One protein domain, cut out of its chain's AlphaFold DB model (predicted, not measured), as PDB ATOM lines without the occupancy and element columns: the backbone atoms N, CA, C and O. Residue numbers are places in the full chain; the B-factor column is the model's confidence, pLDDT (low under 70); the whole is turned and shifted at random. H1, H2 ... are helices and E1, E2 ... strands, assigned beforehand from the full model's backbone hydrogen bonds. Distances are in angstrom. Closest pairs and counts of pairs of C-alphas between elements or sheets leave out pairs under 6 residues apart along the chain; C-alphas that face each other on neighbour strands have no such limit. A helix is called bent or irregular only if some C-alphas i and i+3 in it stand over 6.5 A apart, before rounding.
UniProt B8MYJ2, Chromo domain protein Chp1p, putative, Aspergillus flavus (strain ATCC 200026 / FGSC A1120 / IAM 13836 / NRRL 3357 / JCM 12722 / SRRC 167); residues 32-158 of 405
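AT A GLANCE: This is residues 32 to 158 of the 405 residues of the protein "Chromo domain protein Chp1p, putative" of Aspergillus flavus (strain ATCC 200026 / FGSC A1120 / IAM 13836 / NRRL 3357 / JCM 12722 / SRRC 167) (UniProt B8MYJ2). A strongly twisted five-stranded sheet forms the middle of this domain, with the long helix H3 covering one face and the short helices H4 and H6 packed on the other. H1 and H2 lie near H3, H5 only grazes the sheet, and a long loop, residues 142 to 153, joins the last two strands. The 127 printed residues hold six named helices and five named strands, in the order H1 H2 E1 H3 E2 H4 E3 H5 H6 E4 E5. The mixed sheet has the order E2 E1 E3 E4 E5, parallel but for the antiparallel pair E4 and E5, and the class is mixed, helices and strands. The whole is compact, with a radius of gyration of the C-alphas of 14.0 A, and its C-alphas span 39 by 32 by 24 A.

HOW THE PARTS SIT: The inner strand E3, residues 110 to 115, is parallel to E1, residues 57 to 61, at 17 degrees, with N 61 and O 113 2.8 A apart, within hydrogen-bond range. E1 is parallel to the edge strand E2, residues 91 to 94, with N 58 and O 91 at 2.8 A. On the other side of E3, E4, residues 136 to 141, is parallel to it, with N 112 and O 137 at 2.8 A. E4 forms a hairpin with the edge strand E5, residues 154 to 157, antiparallel at 136 degrees, with N 140 and O 155 at 2.8 A. H3, residues 69 to 82, is on the sheet at a height of 9.3 A; it lies over E1 and, with 2 C-alphas falling on E3, only just not over E3. It runs along the strands, at 1 degree to E1 on the local plane, and its closest C-alphas to E1 are those of Val 77 and Val 60, 7.4 A apart. On the opposite face, H4, residues 100 to 105, lies only just over E1, with 3 C-alphas falling on it, at a height of 8.4 A. H6, residues 127 to 132, is on the same face as H4, over E4 at a height of 8.7 A and slantwise to it at 34 degrees on the local plane. With H3 on one face and H4 and H6 on the other, the domain has three layers, helices on both faces of a sheet. E1, H3, E2 and E3, H5 H6, E4 are strand-helix-strand units, parallel neighbour strands joined through helices, where H5 is residues 119 to 123; E2, H4, E3 is a split one, with E1 between its strands. The three crossovers are right-handed. H5 is only just on the sheet, with 5 pairs of C-alphas within 10 A, and only grazes it. H2, residues 43 to 47, grazes the sheet with residues 46 to 47, and H1, residues 32 to 39, is not on it. H2 and H3 are close but not clearly touching, the C-alphas of Phe 43 and Leu 80 being closest at 7.1 A. Every O i to N i+4 pair is within hydrogen-bond range in H1, H2, H3, H4 and H6; in H5 0 of 1 is, beside 1 of 2 O i to N i+3 pairs.

IN THESE COORDINATES: E3 and E4 each measure 16.4 A from first to last C-alpha, E1 13.4 A, E2 10.3 A and E5 9.6 A. H3 measures 19.9 A, from C-alpha 69 at (17.200, 48.865, 91.187) to C-alpha 82 at (0.047, 41.559, 84.285). H1 measures 10.2 A and begins with C-alpha 32 at (5.042, 41.015, 76.388); H2 measures 5.8 A, H4 8.6 A and H6 8.9 A. H5, 9.3 A, is irregular: C-alphas 119 and 122 are 7.5 A apart. E5 ends with C-alpha 157 at (21.105, 30.133, 86.204).

THE WHOLE: The C-alphas of Glu 86 and Gly 148, the two farthest apart, are 40.9 A from each other. The printed part, residues 32 to 158, has no cut. The link E4 to E5, 12 residues, is long. The mean pLDDT of the printed part is 89.4, and residues 66 to 67 and 85 to 88 are under 70.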
ATOM      1  N   ASP A  32       4.168  42.057  76.933       84.38
ATOM      2  CA  ASP A  32       5.042  41.015  76.388       84.38
ATOM      3  C   ASP A  32       5.833  41.556  75.195       84.38
ATOM      4  O   ASP A  32       7.057  41.432  75.171       84.38
ATOM      5  N   TYR A  33       5.165  42.226  74.249       88.25
ATOM      6  CA  TYR A  33       5.835  42.838  73.097       88.25
ATOM      7  C   TYR A  33       6.883  43.879  73.522       88.25
ATOM      8  O   TYR A  33       7.984  43.920  72.970       88.25
ATOM      9  N   GLU A  34       6.570  44.716  74.513       88.62
ATOM     10  CA  GLU A  34       7.504  45.749  74.965       88.62
ATOM     11  C   GLU A  34       8.701  45.161  75.730       88.62
ATOM     12  O   GLU A  34       9.837  45.588  75.505       88.62
ATOM     13  N   PHE A  35       8.477  44.161  76.593       91.19
ATOM     14  CA  PHE A  35       9.562  43.454  77.284       91.19
ATOM     15  C   PHE A  35      10.448  42.681  76.309       91.19
ATOM     16  O   PHE A  35      11.674  42.728  76.428       91.19
ATOM     17  N   GLU A  36       9.862  42.032  75.304       92.44
ATOM     18  CA  GLU A  36      10.617  41.319  74.279       92.44
ATOM     19  C   GLU A  36      11.469  42.289  73.462       92.44
ATOM     20  O   GLU A  36      12.668  42.078  73.289       92.44
ATOM     21  N   LYS A  37      10.882  43.407  73.031       91.81
ATOM     22  CA  LYS A  37      11.585  44.425  72.250       91.81
ATOM     23  C   LYS A  37      12.729  45.086  73.022       91.81
ATOM     24  O   LYS A  37      13.767  45.366  72.426       91.81
ATOM     25  N   ARG A  38      12.545  45.382  74.314       90.69
ATOM     26  CA  ARG A  38      13.558  46.080  75.129       90.69
ATOM     27  C   ARG A  38      14.601  45.150  75.732       90.69
ATOM     28  O   ARG A  38      15.771  45.513  75.785       90.69
ATOM     29  N   PHE A  39      14.180  43.983  76.206       91.88
ATOM     30  CA  PHE A  39      14.998  43.108  77.049       91.88
ATOM     31  C   PHE A  39      15.211  41.713  76.454       91.88
ATOM     32  O   PHE A  39      15.967  40.920  77.018       91.88
ATOM     33  N   GLY A  40      14.583  41.403  75.315       90.06
ATOM     34  CA  GLY A  40      14.739  40.128  74.617       90.06
ATOM     35  C   GLY A  40      14.048  38.954  75.307       90.06
ATOM     36  O   GLY A  40      14.453  37.811  75.103       90.06
ATOM     37  N   VAL A  41      13.047  39.210  76.159       91.81
ATOM     38  CA  VAL A  41      12.353  38.160  76.912       91.81
ATOM     39  C   VAL A  41      10.839  38.354  76.912       91.81
ATOM     40  O   VAL A  41      10.355  39.473  76.999       91.81
ATOM     41  N   THR A  42      10.101  37.245  76.869       91.44
ATOM     42  CA  THR A  42       8.642  37.196  77.051       91.44
ATOM     43  C   THR A  42       8.293  36.501  78.364       91.44
ATOM     44  O   THR A  42       9.117  35.779  78.945       91.44
ATOM     45  N   PHE A  43       7.043  36.633  78.810       90.94
ATOM     46  CA  PHE A  43       6.550  35.929  79.989       90.94
ATOM     47  C   PHE A  43       6.678  34.421  79.802       90.94
ATOM     48  O   PHE A  43       7.166  33.720  80.690       90.94
ATOM     49  N   GLN A  44       6.315  33.924  78.617       90.06
ATOM     50  CA  GLN A  44       6.441  32.516  78.259       90.06
ATOM     51  C   GLN A  44       7.883  32.024  78.438       90.06
ATOM     52  O   GLN A  44       8.089  30.961  79.025       90.06
ATOM     53  N   THR A  45       8.880  32.789  77.989       91.19
ATOM     54  CA  THR A  45      10.296  32.425  78.132       91.19
ATOM     55  C   THR A  45      10.715  32.342  79.601       91.19
ATOM     56  O   THR A  45      11.304  31.337  80.008       91.19
ATOM     57  N   LEU A  46      10.366  33.336  80.426       92.12
ATOM     58  CA  LEU A  46      10.716  33.330  81.854       92.12
ATOM     59  C   LEU A  46      10.011  32.214  82.626       92.12
ATOM     60  O   LEU A  46      10.641  31.526  83.433       92.12
ATOM     61  N   ALA A  47       8.716  32.040  82.363       91.94
ATOM     62  CA  ALA A  47       7.829  31.133  83.073       91.94
ATOM     63  C   ALA A  47       8.008  29.666  82.663       91.94
ATOM     64  O   ALA A  47       7.570  28.775  83.394       91.94
ATOM     65  N   THR A  48       8.638  29.385  81.518       90.25
ATOM     66  CA  THR A  48       8.826  28.012  81.041       90.25
ATOM     67  C   THR A  48       9.748  27.224  81.975       90.25
ATOM     68  O   THR A  48      10.924  27.551  82.168       90.25
ATOM     69  N   ILE A  49       9.203  26.137  82.521       87.12
ATOM     70  CA  ILE A  49       9.869  25.112  83.326       87.12
ATOM     71  C   ILE A  49      10.018  23.791  82.575       87.12
ATOM     72  O   ILE A  49       9.692  23.697  81.388       87.12
ATOM     73  N   ALA A  50      10.590  22.780  83.239       79.94
ATOM     74  CA  ALA A  50      10.773  21.460  82.647       79.94
ATOM     75  C   ALA A  50       9.484  20.957  81.976       79.94
ATOM     76  O   ALA A  50       8.371  21.246  82.422       79.94
ATOM     77  N   GLU A  51       9.660  20.215  80.878       76.31
ATOM     78  CA  GLU A  51       8.562  19.708  80.040       76.31
ATOM     79  C   GLU A  51       7.696  20.810  79.404       76.31
ATOM     80  O   GLU A  51       6.540  20.573  79.066       76.31
ATOM     81  N   LYS A  52       8.249  22.020  79.230       78.25
ATOM     82  CA  LYS A  52       7.555  23.179  78.641       78.25
ATOM     83  C   LYS A  52       6.291  23.597  79.406       78.25
ATOM     84  O   LYS A  52       5.410  24.246  78.847       78.25
ATOM     85  N   ARG A  53       6.189  23.230  80.688       84.62
ATOM     86  CA  ARG A  53       5.112  23.701  81.567       84.62
ATOM     87  C   ARG A  53       5.391  25.141  81.983       84.62
ATOM     88  O   ARG A  53       6.537  25.574  81.972       84.62
ATOM     89  N   LEU A  54       4.353  25.862  82.383       88.50
ATOM     90  CA  LEU A  54       4.497  27.209  82.924       88.50
ATOM     91  C   LEU A  54       4.511  27.182  84.452       88.50
ATOM     92  O   LEU A  54       3.736  26.455  85.079       88.50
ATOM     93  N   ALA A  55       5.405  27.968  85.040       90.06
ATOM     94  CA  ALA A  55       5.424  28.224  86.468       90.06
ATOM     95  C   ALA A  55       4.229  29.090  86.882       90.06
ATOM     96  O   ALA A  55       3.905  30.078  86.225       90.06
ATOM     97  N   GLY A  56       3.595  28.726  87.997       88.75
ATOM     98  CA  GLY A  56       2.533  29.521  88.620       88.75
ATOM     99  C   GLY A  56       3.028  30.416  89.757       88.75
ATOM    100  O   GLY A  56       2.263  31.207  90.301       88.75
ATOM    101  N   SER A  57       4.288  30.286  90.167       95.12
ATOM    102  CA  SER A  57       4.863  31.050  91.275       95.12
ATOM    103  C   SER A  57       6.206  31.645  90.882       95.12
ATOM    104  O   SER A  57       7.033  30.983  90.259       95.12
ATOM    105  N   PHE A  58       6.433  32.891  91.269       97.06
ATOM    106  CA  PHE A  58       7.639  33.645  90.965       97.06
ATOM    107  C   PHE A  58       8.178  34.251  92.252       97.06
ATOM    108  O   PHE A  58       7.396  34.745  93.056       97.06
ATOM    109  N   TYR A  59       9.490  34.234  92.439       97.50
ATOM    110  CA  TYR A  59      10.156  34.918  93.541       97.50
ATOM    111  C   TYR A  59      11.166  35.906  92.975       97.50
ATOM    112  O   TYR A  59      12.052  35.494  92.230       97.50
ATOM    113  N   VAL A  60      11.038  37.188  93.311       96.81
ATOM    114  CA  VAL A  60      11.961  38.240  92.864       96.81
ATOM    115  C   VAL A  60      12.864  38.645  94.028       96.81
ATOM    116  O   VAL A  60      12.380  39.086  95.071       96.81
ATOM    117  N   LEU A  61      14.173  38.471  93.854       95.38
ATOM    118  CA  LEU A  61      15.212  38.758  94.840       95.38
ATOM    119  C   LEU A  61      16.072  39.934  94.383       95.38
ATOM    120  O   LEU A  61      16.652  39.882  93.301       95.38
ATOM    121  N   PHE A  62      16.206  40.957  95.222       92.19
ATOM    122  CA  PHE A  62      16.985  42.150  94.895       92.19
ATOM    123  C   PHE A  62      17.526  42.855  96.147       92.19
ATOM    124  O   PHE A  62      16.922  42.747  97.220       92.19
ATOM    125  N   PRO A  63      18.675  43.554  96.070       88.12
ATOM    126  CA  PRO A  63      19.275  44.185  97.245       88.12
ATOM    127  C   PRO A  63      18.376  45.286  97.836       88.12
ATOM    128  O   PRO A  63      17.533  45.865  97.152       88.12
ATOM    129  N   GLN A  64      18.533  45.581  99.130       79.06
ATOM    130  CA  GLN A  64      17.927  46.769  99.744       79.06
ATOM    131  C   GLN A  64      18.849  47.974  99.499       79.06
ATOM    132  O   GLN A  64      20.042  47.874  99.774       79.06
ATOM    133  N   GLY A  65      18.338  49.104  99.002       70.00
ATOM    134  CA  GLY A  65      19.164  50.305  98.848       70.00
ATOM    135  C   GLY A  65      18.568  51.388  97.951       70.00
ATOM    136  O   GLY A  65      17.561  51.173  97.286       70.00
ATOM    137  N   SER A  66      19.211  52.558  97.946       56.72
ATOM    138  CA  SER A  66      18.888  53.675  97.056       56.72
ATOM    139  C   SER A  66      19.649  53.550  95.738       56.72
ATOM    140  O   SER A  66      20.879  53.583  95.718       56.72
ATOM    141  N   GLY A  67      18.906  53.426  94.648       65.94
ATOM    142  CA  GLY A  67      19.395  53.291  93.281       65.94
ATOM    143  C   GLY A  67      18.256  52.768  92.413       65.94
ATOM    144  O   GLY A  67      17.341  52.154  92.953       65.94
ATOM    145  N   GLY A  68      18.333  52.977  91.095       80.88
ATOM    146  CA  GLY A  68      17.306  52.587  90.108       80.88
ATOM    147  C   GLY A  68      16.839  51.118  90.146       80.88
ATOM    148  O   GLY A  68      15.921  50.740  89.428       80.88
ATOM    149  N   ILE A  69      17.476  50.285  90.976       87.44
ATOM    150  CA  ILE A  69      17.200  48.865  91.187       87.44
ATOM    151  C   ILE A  69      15.764  48.636  91.672       87.44
ATOM    152  O   ILE A  69      15.146  47.655  91.261       87.44
ATOM    153  N   GLU A  70      15.215  49.504  92.533       87.69
ATOM    154  CA  GLU A  70      13.834  49.333  93.011       87.69
ATOM    155  C   GLU A  70      12.851  49.462  91.845       87.69
ATOM    156  O   GLU A  70      11.954  48.635  91.695       87.69
ATOM    157  N   GLU A  71      13.062  50.450  90.975       88.81
ATOM    158  CA  GLU A  71      12.260  50.681  89.780       88.81
ATOM    159  C   GLU A  71      12.399  49.528  88.778       88.81
ATOM    160  O   GLU A  71      11.398  49.081  88.216       88.81
ATOM    161  N   GLU A  72      13.611  48.995  88.589       89.81
ATOM    162  CA  GLU A  72      13.842  47.812  87.751       89.81
ATOM    163  C   GLU A  72      13.077  46.592  88.274       89.81
ATOM    164  O   GLU A  72      12.378  45.905  87.524       89.81
ATOM    165  N   CYS A  73      13.171  46.329  89.576       90.38
ATOM    166  CA  CYS A  73      12.519  45.184  90.198       90.38
ATOM    167  C   CYS A  73      11.000  45.342  90.203       90.38
ATOM    168  O   CYS A  73      10.281  44.377  89.936       90.38
ATOM    169  N   GLN A  74      10.504  46.558  90.433       90.31
ATOM    170  CA  GLN A  74       9.086  46.870  90.350       90.31
ATOM    171  C   GLN A  74       8.557  46.666  88.925       90.31
ATOM    172  O   GLN A  74       7.501  46.055  88.764       90.31
ATOM    173  N   ALA A  75       9.309  47.063  87.891       91.12
ATOM    174  CA  ALA A  75       8.940  46.811  86.499       91.12
ATOM    175  C   ALA A  75       8.827  45.306  86.194       91.12
ATOM    176  O   ALA A  75       7.860  44.876  85.565       91.12
ATOM    177  N   VAL A  76       9.763  44.482  86.688       92.75
ATOM    178  CA  VAL A  76       9.678  43.013  86.564       92.75
ATOM    179  C   VAL A  76       8.470  42.454  87.324       92.75
ATOM    180  O   VAL A  76       7.754  41.598  86.809       92.75
ATOM    181  N   VAL A  77       8.205  42.931  88.541       92.19
ATOM    182  CA  VAL A  77       7.057  42.488  89.347       92.19
ATOM    183  C   VAL A  77       5.727  42.842  88.673       92.19
ATOM    184  O   VAL A  77       4.816  42.013  88.653       92.19
ATOM    185  N   GLU A  78       5.599  44.048  88.121       90.69
ATOM    186  CA  GLU A  78       4.408  44.496  87.390       90.69
ATOM    187  C   GLU A  78       4.200  43.706  86.107       90.69
ATOM    188  O   GLU A  78       3.084  43.246  85.856       90.69
ATOM    189  N   PHE A  79       5.279  43.468  85.361       91.06
ATOM    190  CA  PHE A  79       5.272  42.590  84.201       91.06
ATOM    191  C   PHE A  79       4.704  41.213  84.558       91.06
ATOM    192  O   PHE A  79       3.700  40.795  83.992       91.06
ATOM    193  N   LEU A  80       5.248  40.546  85.581       91.75
ATOM    194  CA  LEU A  80       4.758  39.232  86.015       91.75
ATOM    195  C   LEU A  80       3.288  39.254  86.464       91.75
ATOM    196  O   LEU A  80       2.531  38.331  86.158       91.75
ATOM    197  N   LYS A  81       2.870  40.300  87.190       89.00
ATOM    198  CA  LYS A  81       1.487  40.454  87.672       89.00
ATOM    199  C   LYS A  81       0.491  40.703  86.538       89.00
ATOM    200  O   LYS A  81      -0.670  40.321  86.679       89.00
ATOM    201  N   ALA A  82       0.915  41.305  85.430       87.12
ATOM    202  CA  ALA A  82       0.047  41.559  84.285       87.12
ATOM    203  C   ALA A  82      -0.408  40.272  83.575       87.12
ATOM    204  O   ALA A  82      -1.489  40.243  82.991       87.12
ATOM    205  N   HIS A  83       0.353  39.177  83.695       81.81
ATOM    206  CA  HIS A  83       0.016  37.870  83.111       81.81
ATOM    207  C   HIS A  83      -0.913  37.014  83.986       81.81
ATOM    208  O   HIS A  83      -1.029  35.800  83.809       81.81
ATOM    209  N   HIS A  84      -1.613  37.643  84.925       75.06
ATOM    210  CA  HIS A  84      -2.640  37.009  85.733       75.06
ATOM    211  C   HIS A  84      -3.906  36.793  84.883       75.06
ATOM    212  O   HIS A  84      -4.736  37.682  84.720       75.06
ATOM    213  N   SER A  85      -4.038  35.594  84.314       65.44
ATOM    214  CA  SER A  85      -5.181  35.183  83.490       65.44
ATOM    215  C   SER A  85      -6.093  34.223  84.261       65.44
ATOM    216  O   SER A  85      -5.642  33.535  85.176       65.44
ATOM    217  N   GLU A  86      -7.354  34.091  83.838       53.19
ATOM    218  CA  GLU A  86      -8.306  33.100  84.370       53.19
ATOM    219  C   GLU A  86      -7.762  31.658  84.350       53.19
ATOM    220  O   GLU A  86      -8.161  30.837  85.171       53.19
ATOM    221  N   LYS A  87      -6.830  31.344  83.436       60.31
ATOM    222  CA  LYS A  87      -6.225  30.005  83.302       60.31
ATOM    223  C   LYS A  87      -4.879  29.841  84.013       60.31
ATOM    224  O   LYS A  87      -4.510  28.711  84.306       60.31
ATOM    225  N   ASN A  88      -4.158  30.931  84.287       65.81
ATOM    226  CA  ASN A  88      -2.833  30.909  84.910       65.81
ATOM    227  C   ASN A  88      -2.703  32.058  85.913       65.81
ATOM    228  O   ASN A  88      -2.560  33.225  85.546       65.81
ATOM    229  N   LYS A  89      -2.725  31.699  87.199       78.12
ATOM    230  CA  LYS A  89      -2.529  32.632  88.303       78.12
ATOM    231  C   LYS A  89      -1.033  32.796  88.572       78.12
ATOM    232  O   LYS A  89      -0.460  31.963  89.266       78.12
ATOM    233  N   ALA A  90      -0.399  33.831  88.026       87.25
ATOM    234  CA  ALA A  90       0.975  34.167  88.396       87.25
ATOM    235  C   ALA A  90       0.991  34.742  89.823       87.25
ATOM    236  O   ALA A  90       0.492  35.840  90.070       87.25
ATOM    237  N   ILE A  91       1.523  33.983  90.781       92.88
ATOM    238  CA  ILE A  91       1.720  34.441  92.161       92.88
ATOM    239  C   ILE A  91       3.147  34.965  92.279       92.88
ATOM    240  O   ILE A  91       4.093  34.217  92.042       92.88
ATOM    241  N   VAL A  92       3.302  36.238  92.635       95.12
ATOM    242  CA  VAL A  92       4.610  36.895  92.733       95.12
ATOM    243  C   VAL A  92       4.937  37.164  94.197       95.12
ATOM    244  O   VAL A  92       4.206  37.888  94.871       95.12
ATOM    245  N   TYR A  93       6.039  36.581  94.646       96.19
ATOM    246  CA  TYR A  93       6.667  36.746  95.948       96.19
ATOM    247  C   TYR A  93       7.928  37.604  95.800       96.19
ATOM    248  O   TYR A  93       8.512  37.680  94.714       96.19
ATOM    249  N   SER A  94       8.391  38.222  96.884       94.38
ATOM    250  CA  SER A  94       9.658  38.963  96.865       94.38
ATOM    251  C   SER A  94      10.353  38.979  98.217       94.38
ATOM    252  O   SER A  94       9.730  38.744  99.248       94.38
ATOM    253  N   ASN A  95      11.635  39.342  98.246       92.81
ATOM    254  CA  ASN A  95      12.350  39.573  99.504       92.81
ATOM    255  C   ASN A  95      11.961  40.886 100.217       92.81
ATOM    256  O   ASN A  95      12.571  41.229 101.230       92.81
ATOM    257  N   ARG A  96      10.967  41.628  99.704       89.19
ATOM    258  CA  ARG A  96      10.373  42.801 100.370       89.19
ATOM    259  C   ARG A  96       9.302  42.413 101.384       89.19
ATOM    260  O   ARG A  96       9.109  43.134 102.359       89.19
ATOM    261  N   THR A  97       8.637  41.279 101.186       91.12
ATOM    262  CA  THR A  97       7.666  40.763 102.150       91.12
ATOM    263  C   THR A  97       8.353  39.732 103.046       91.12
ATOM    264  O   THR A  97       8.940  38.772 102.539       91.12
ATOM    265  N   PRO A  98       8.274  39.868 104.378       89.88
ATOM    266  CA  PRO A  98       8.687  38.800 105.280       89.88
ATOM    267  C   PRO A  98       7.965  37.480 104.956       89.88
ATOM    268  O   PRO A  98       6.806  37.490 104.542       89.88
ATOM    269  N   GLU A  99       8.644  36.345 105.153       93.06
ATOM    270  CA  GLU A  99       8.127  34.972 104.938       93.06
ATOM    271  C   GLU A  99       7.803  34.577 103.483       93.06
ATOM    272  O   GLU A  99       7.484  33.417 103.219       93.06
ATOM    273  N   ASP A 100       7.883  35.492 102.514       95.62
ATOM    274  CA  ASP A 100       7.557  35.190 101.112       95.62
ATOM    275  C   ASP A 100       8.459  34.099 100.529       95.62
ATOM    276  O   ASP A 100       8.009  33.282  99.727       95.62
ATOM    277  N   TRP A 101       9.724  34.050 100.959       96.06
ATOM    278  CA  TRP A 101      10.637  32.976 100.571       96.06
ATOM    279  C   TRP A 101      10.145  31.619 101.079       96.06
ATOM    280  O   TRP A 101      10.033  30.668 100.307       96.06
ATOM    281  N   GLU A 102       9.777  31.534 102.358       95.38
ATOM    282  CA  GLU A 102       9.279  30.300 102.965       95.38
ATOM    283  C   GLU A 102       7.996  29.825 102.274       95.38
ATOM    284  O   GLU A 102       7.889  28.655 101.907       95.38
ATOM    285  N   LYS A 103       7.063  30.742 101.989       96.12
ATOM    286  CA  LYS A 103       5.835  30.453 101.230       96.12
ATOM    287  C   LYS A 103       6.144  29.980  99.808       96.12
ATOM    288  O   LYS A 103       5.572  28.990  99.352       96.12
ATOM    289  N   PHE A 104       7.080  30.634  99.121       96.75
ATOM    290  CA  PHE A 104       7.494  30.250  97.774       96.75
ATOM    291  C   PHE A 104       8.118  28.849  97.734       96.75
ATOM    292  O   PHE A 104       7.805  28.069  96.835       96.75
ATOM    293  N   THR A 105       8.948  28.483  98.718       95.25
ATOM    294  CA  THR A 105       9.583  27.150  98.757       95.25
ATOM    295  C   THR A 105       8.584  25.995  98.903       95.25
ATOM    296  O   THR A 105       8.920  24.855  98.585       95.25
ATOM    297  N   GLN A 106       7.349  26.277  99.331       93.88
ATOM    298  CA  GLN A 106       6.251  25.306  99.413       93.88
ATOM    299  C   GLN A 106       5.476  25.155  98.091       93.88
ATOM    300  O   GLN A 106       4.616  24.275  97.971       93.88
ATOM    301  N   ALA A 107       5.750  25.994  97.087       92.50
ATOM    302  CA  ALA A 107       5.113  25.903  95.780       92.50
ATOM    303  C   ALA A 107       5.480  24.593  95.058       92.50
ATOM    304  O   ALA A 107       6.532  23.994  95.269       92.50
ATOM    305  N   LYS A 108       4.608  24.135  94.151       90.69
ATOM    306  CA  LYS A 108       4.860  22.919  93.348       90.69
ATOM    307  C   LYS A 108       5.868  23.157  92.220       90.69
ATOM    308  O   LYS A 108       6.580  22.243  91.801       90.69
ATOM    309  N   ASN A 109       5.859  24.368  91.681       93.31
ATOM    310  CA  ASN A 109       6.747  24.834  90.634       93.31
ATOM    311  C   ASN A 109       6.988  26.331  90.803       93.31
ATOM    312  O   ASN A 109       6.173  27.022  91.417       93.31
ATOM    313  N   GLY A 110       8.085  26.830  90.244       95.50
ATOM    314  CA  GLY A 110       8.346  28.254  90.323       95.50
ATOM    315  C   GLY A 110       9.563  28.742  89.561       95.50
ATOM    316  O   GLY A 110      10.382  27.967  89.069       95.50
ATOM    317  N   VAL A 111       9.678  30.059  89.478       97.19
ATOM    318  CA  VAL A 111      10.829  30.747  88.899       97.19
ATOM    319  C   VAL A 111      11.384  31.725  89.922       97.19
ATOM    320  O   VAL A 111      10.656  32.560  90.445       97.19
ATOM    321  N   VAL A 112      12.678  31.631  90.200       97.56
ATOM    322  CA  VAL A 112      13.417  32.600  91.006       97.56
ATOM    323  C   VAL A 112      14.119  33.564  90.055       97.56
ATOM    324  O   VAL A 112      14.895  33.138  89.200       97.56
ATOM    325  N   LEU A 113      13.834  34.852  90.189       97.62
ATOM    326  CA  LEU A 113      14.486  35.943  89.476       97.62
ATOM    327  C   LEU A 113      15.392  36.667  90.470       97.62
ATOM    328  O   LEU A 113      14.912  37.202  91.465       97.62
ATOM    329  N   ILE A 114      16.693  36.659  90.219       96.44
ATOM    330  CA  ILE A 114      17.710  37.259  91.080       96.44
ATOM    331  C   ILE A 114      18.272  38.470  90.351       96.44
ATOM    332  O   ILE A 114      18.806  38.332  89.255       96.44
ATOM    333  N   HIS A 115      18.157  39.653  90.940       95.00
ATOM    334  CA  HIS A 115      18.828  40.828  90.406       95.00
ATOM    335  C   HIS A 115      20.343  40.618  90.481       95.00
ATOM    336  O   HIS A 115      20.839  40.154  91.509       95.00
ATOM    337  N   GLU A 116      21.091  40.980  89.439       91.81
ATOM    338  CA  GLU A 116      22.527  40.679  89.326       91.81
ATOM    339  C   GLU A 116      23.349  41.201  90.522       91.81
ATOM    340  O   GLU A 116      24.281  40.548  90.987       91.81
ATOM    341  N   SER A 117      22.955  42.343  91.092       90.62
ATOM    342  CA  SER A 117      23.591  42.926  92.284       90.62
ATOM    343  C   SER A 117      23.294  42.194  93.605       90.62
ATOM    344  O   SER A 117      23.862  42.543  94.637       90.62
ATOM    345  N   SER A 118      22.390  41.210  93.625       91.12
ATOM    346  CA  SER A 118      22.026  40.462  94.834       91.12
ATOM    347  C   SER A 118      22.969  39.279  95.057       91.12
ATOM    348  O   SER A 118      22.631  38.143  94.732       91.12
ATOM    349  N   LEU A 119      24.130  39.520  95.663       87.19
ATOM    350  CA  LEU A 119      25.155  38.486  95.856       87.19
ATOM    351  C   LEU A 119      24.846  37.489  96.987       87.19
ATOM    352  O   LEU A 119      25.351  36.373  96.964       87.19
ATOM    353  N   ASP A 120      23.985  37.846  97.943       91.12
ATOM    354  CA  ASP A 120      23.683  37.037  99.138       91.12
ATOM    355  C   ASP A 120      22.659  35.907  98.913       91.12
ATOM    356  O   ASP A 120      22.215  35.269  99.869       91.12
ATOM    357  N   PHE A 121      22.278  35.603  97.666       93.88
ATOM    358  CA  PHE A 121      21.285  34.553  97.386       93.88
ATOM    359  C   PHE A 121      21.709  33.170  97.905       93.88
ATOM    360  O   PHE A 121      20.865  32.309  98.148       93.88
ATOM    361  N   TYR A 122      23.011  32.949  98.100       94.94
ATOM    362  CA  TYR A 122      23.553  31.712  98.652       94.94
ATOM    363  C   TYR A 122      23.093  31.424 100.084       94.94
ATOM    364  O   TYR A 122      23.102  30.263 100.484       94.94
ATOM    365  N   LYS A 123      22.645  32.451 100.821       94.56
ATOM    366  CA  LYS A 123      22.099  32.352 102.183       94.56
ATOM    367  C   LYS A 123      20.616  31.982 102.218       94.56
ATOM    368  O   LYS A 123      20.044  31.828 103.293       94.56
ATOM    369  N   LEU A 124      19.958  31.841 101.067       95.00
ATOM    370  CA  LEU A 124      18.541  31.490 101.026       95.00
ATOM    371  C   LEU A 124      18.324  30.040 101.458       95.00
ATOM    372  O   LEU A 124      18.655  29.094 100.735       95.00
ATOM    373  N   GLN A 125      17.717  29.862 102.631       94.69
ATOM    374  CA  GLN A 125      17.467  28.547 103.205       94.69
ATOM    375  C   GLN A 125      16.693  27.648 102.232       94.69
ATOM    376  O   GLN A 125      15.646  28.016 101.706       94.69
ATOM    377  N   GLY A 126      17.209  26.443 101.987       92.81
ATOM    378  CA  GLY A 126      16.571  25.476 101.090       92.81
ATOM    379  C   GLY A 126      16.797  25.722  99.593       92.81
ATOM    380  O   GLY A 126      16.236  24.981  98.784       92.81
ATOM    381  N   LEU A 127      17.649  26.679  99.203       95.88
ATOM    382  CA  LEU A 127      18.020  26.910  97.802       95.88
ATOM    383  C   LEU A 127      18.483  25.619  97.102       95.88
ATOM    384  O   LEU A 127      17.994  25.281  96.023       95.88
ATOM    385  N   ASN A 128      19.358  24.837  97.737       94.69
ATOM    386  CA  ASN A 128      19.812  23.550  97.211       94.69
ATOM    387  C   ASN A 128      18.668  22.564  96.911       94.69
ATOM    388  O   ASN A 128      18.766  21.789  95.956       94.69
ATOM    389  N   ASN A 129      17.582  22.587  97.687       94.06
ATOM    390  CA  ASN A 129      16.428  21.718  97.492       94.06
ATOM    391  C   ASN A 129      15.654  22.134  96.242       94.06
ATOM    392  O   ASN A 129      15.303  21.265  95.443       94.06
ATOM    393  N   LEU A 130      15.477  23.437  96.015       95.44
ATOM    394  CA  LEU A 130      14.885  23.944  94.777       95.44
ATOM    395  C   LEU A 130      15.760  23.602  93.562       95.44
ATOM    396  O   LEU A 130      15.263  23.085  92.561       95.44
ATOM    397  N   CYS A 131      17.085  23.751  93.670       95.12
ATOM    398  CA  CYS A 131      18.023  23.350  92.615       95.12
ATOM    399  C   CYS A 131      17.961  21.845  92.285       95.12
ATOM    400  O   CYS A 131      18.346  21.421  91.193       95.12
ATOM    401  N   ARG A 132      17.450  20.986  93.174       91.75
ATOM    402  CA  ARG A 132      17.246  19.560  92.858       91.75
ATOM    403  C   ARG A 132      16.001  19.299  92.018       91.75
ATOM    404  O   ARG A 132      15.987  18.313  91.282       91.75
ATOM    405  N   GLN A 133      14.984  20.143  92.132       92.56
ATOM    406  CA  GLN A 133      13.677  19.938  91.520       92.56
ATOM    407  C   GLN A 133      13.652  20.537  90.115       92.56
ATOM    408  O   GLN A 133      13.926  21.716  89.943       92.56
ATOM    409  N   SER A 134      13.311  19.755  89.091       90.75
ATOM    410  CA  SER A 134      13.224  20.244  87.702       90.75
ATOM    411  C   SER A 134      12.056  21.213  87.463       90.75
ATOM    412  O   SER A 134      12.016  21.895  86.442       90.75
ATOM    413  N   THR A 135      11.115  21.296  88.404       93.12
ATOM    414  CA  THR A 135       9.967  22.211  88.378       93.12
ATOM    415  C   THR A 135      10.315  23.641  88.795       93.12
ATOM    416  O   THR A 135       9.443  24.507  88.752       93.12
ATOM    417  N   PHE A 136      11.570  23.896  89.177       95.56
ATOM    418  CA  PHE A 136      12.058  25.215  89.564       95.56
ATOM    419  C   PHE A 136      13.150  25.717  88.629       95.56
ATOM    420  O   PHE A 136      14.072  24.979  88.278       95.56
ATOM    421  N   ASN A 137      13.086  26.994  88.273       95.56
ATOM    422  CA  ASN A 137      14.084  27.649  87.437       95.56
ATOM    423  C   ASN A 137      14.615  28.922  88.056       95.56
ATOM    424  O   ASN A 137      13.973  29.517  88.911       95.56
ATOM    425  N   PHE A 138      15.783  29.331  87.578       96.88
ATOM    426  CA  PHE A 138      16.521  30.447  88.129       96.88
ATOM    427  C   PHE A 138      17.004  31.329  86.991       96.88
ATOM    428  O   PHE A 138      17.537  30.826  85.998       96.88
ATOM    429  N   TRP A 139      16.833  32.630  87.146       97.19
ATOM    430  CA  TRP A 139      17.370  33.623  86.233       97.19
ATOM    431  C   TRP A 139      18.090  34.702  87.023       97.19
ATOM    432  O   TRP A 139      17.619  35.102  88.085       97.19
ATOM    433  N   SER A 140      19.190  35.183  86.464       95.88
ATOM    434  CA  SER A 140      19.751  36.484  86.798       95.88
ATOM    435  C   SER A 140      19.102  37.529  85.898       95.88
ATOM    436  O   SER A 140      18.829  37.227  84.730       95.88
ATOM    437  N   PHE A 141      18.850  38.728  86.413       95.38
ATOM    438  CA  PHE A 141      18.380  39.845  85.604       95.38
ATOM    439  C   PHE A 141      18.992  41.183  86.015       95.38
ATOM    440  O   PHE A 141      19.363  41.395  87.168       95.38
ATOM    441  N   ILE A 142      19.046  42.090  85.049       93.62
ATOM    442  CA  ILE A 142      19.365  43.510  85.200       93.62
ATOM    443  C   ILE A 142      18.675  44.221  84.036       93.62
ATOM    444  O   ILE A 142      18.736  43.714  82.918       93.62
ATOM    445  N   LEU A 143      17.980  45.335  84.270       91.31
ATOM    446  CA  LEU A 143      17.265  46.090  83.229       91.31
ATOM    447  C   LEU A 143      17.985  47.388  82.855       91.31
ATOM    448  O   LEU A 143      17.887  47.827  81.708       91.31
ATOM    449  N   ASN A 144      18.732  47.981  83.786       87.25
ATOM    450  CA  ASN A 144      19.543  49.163  83.533       87.25
ATOM    451  C   ASN A 144      21.008  48.773  83.319       87.25
ATOM    452  O   ASN A 144      21.688  48.313  84.232       87.25
ATOM    453  N   LYS A 145      21.500  48.963  82.095       83.94
ATOM    454  CA  LYS A 145      22.878  48.637  81.725       83.94
ATOM    455  C   LYS A 145      23.647  49.871  81.328       83.94
ATOM    456  O   LYS A 145      23.117  50.768  80.675       83.94
ATOM    457  N   GLU A 146      24.929  49.858  81.664       81.19
ATOM    458  CA  GLU A 146      25.867  50.839  81.145       81.19
ATOM    459  C   GLU A 146      25.995  50.709  79.622       81.19
ATOM    460  O   GLU A 146      25.874  49.625  79.038       81.19
ATOM    461  N   LEU A 147      26.234  51.843  78.963       76.38
ATOM    462  CA  LEU A 147      26.368  51.895  77.514       76.38
ATOM    463  C   LEU A 147      27.558  51.021  77.072       76.38
ATOM    464  O   LEU A 147      28.699  51.299  77.431       76.38
ATOM    465  N   GLY A 148      27.295  49.983  76.275       77.94
ATOM    466  CA  GLY A 148      28.317  49.046  75.790       77.94
ATOM    467  C   GLY A 148      28.378  47.704  76.529       77.94
ATOM    468  O   GLY A 148      29.167  46.843  76.134       77.94
ATOM    469  N   ASP A 149      27.539  47.482  77.546       84.19
ATOM    470  CA  ASP A 149      27.380  46.159  78.154       84.19
ATOM    471  C   ASP A 149      26.540  45.231  77.256       84.19
ATOM    472  O   ASP A 149      25.318  45.351  77.154       84.19
ATOM    473  N   ASN A 150      27.215  44.273  76.616       83.00
ATOM    474  CA  ASN A 150      26.608  43.299  75.703       83.00
ATOM    475  C   ASN A 150      26.081  42.034  76.402       83.00
ATOM    476  O   ASN A 150      25.680  41.082  75.725       83.00
ATOM    477  N   ARG A 151      26.108  41.961  77.738       86.75
ATOM    478  CA  ARG A 151      25.539  40.814  78.465       86.75
ATOM    479  C   ARG A 151      24.028  40.728  78.215       86.75
ATOM    480  O   ARG A 151      23.403  41.748  77.930       86.75
ATOM    481  N   PRO A 152      23.393  39.548  78.311       90.69
ATOM    482  CA  PRO A 152      21.936  39.431  78.196       90.69
ATOM    483  C   PRO A 152      21.228  40.104  79.384       90.69
ATOM    484  O   PRO A 152      21.800  40.220  80.462       90.69
ATOM    485  N   TYR A 153      20.016  40.650  79.201       94.12
ATOM    486  CA  TYR A 153      19.249  41.278  80.306       94.12
ATOM    487  C   TYR A 153      18.704  40.238  81.279       94.12
ATOM    488  O   TYR A 153      18.594  40.501  82.468       94.12
ATOM    489  N   PHE A 154      18.417  39.043  80.764       95.00
ATOM    490  CA  PHE A 154      18.026  37.876  81.535       95.00
ATOM    491  C   PHE A 154      18.959  36.723  81.187       95.00
ATOM    492  O   PHE A 154      19.103  36.358  80.020       95.00
ATOM    493  N   GLN A 155      19.581  36.124  82.197       94.19
ATOM    494  CA  GLN A 155      20.494  35.002  82.017       94.19
ATOM    495  C   GLN A 155      20.048  33.814  82.849       94.19
ATOM    496  O   GLN A 155      19.796  33.925  84.045       94.19
ATOM    497  N   ARG A 156      19.982  32.640  82.229       93.69
ATOM    498  CA  ARG A 156      19.581  31.426  82.926       93.69
ATOM    499  C   ARG A 156      20.667  30.952  83.897       93.69
ATOM    500  O   ARG A 156      21.812  30.743  83.495       93.69
ATOM    501  N   MET A 157      20.273  30.703  85.142       94.75
ATOM    502  CA  MET A 157      21.105  30.133  86.204       94.75
ATOM    503  C   MET A 157      20.674  28.695  86.520       94.75
ATOM    504  O   MET A 157      19.571  28.258  86.183       94.75
ATOM    505  N   PHE A 158      21.554  27.957  87.191       95.06
ATOM    506  CA  PHE A 158      21.356  26.602  87.696       95.06
ATOM    507  C   PHE A 158      20.730  25.656  86.661       95.06
ATOM    508  O   PHE A 158      19.701  25.016  86.896       95.06
TER     509      PHE A 158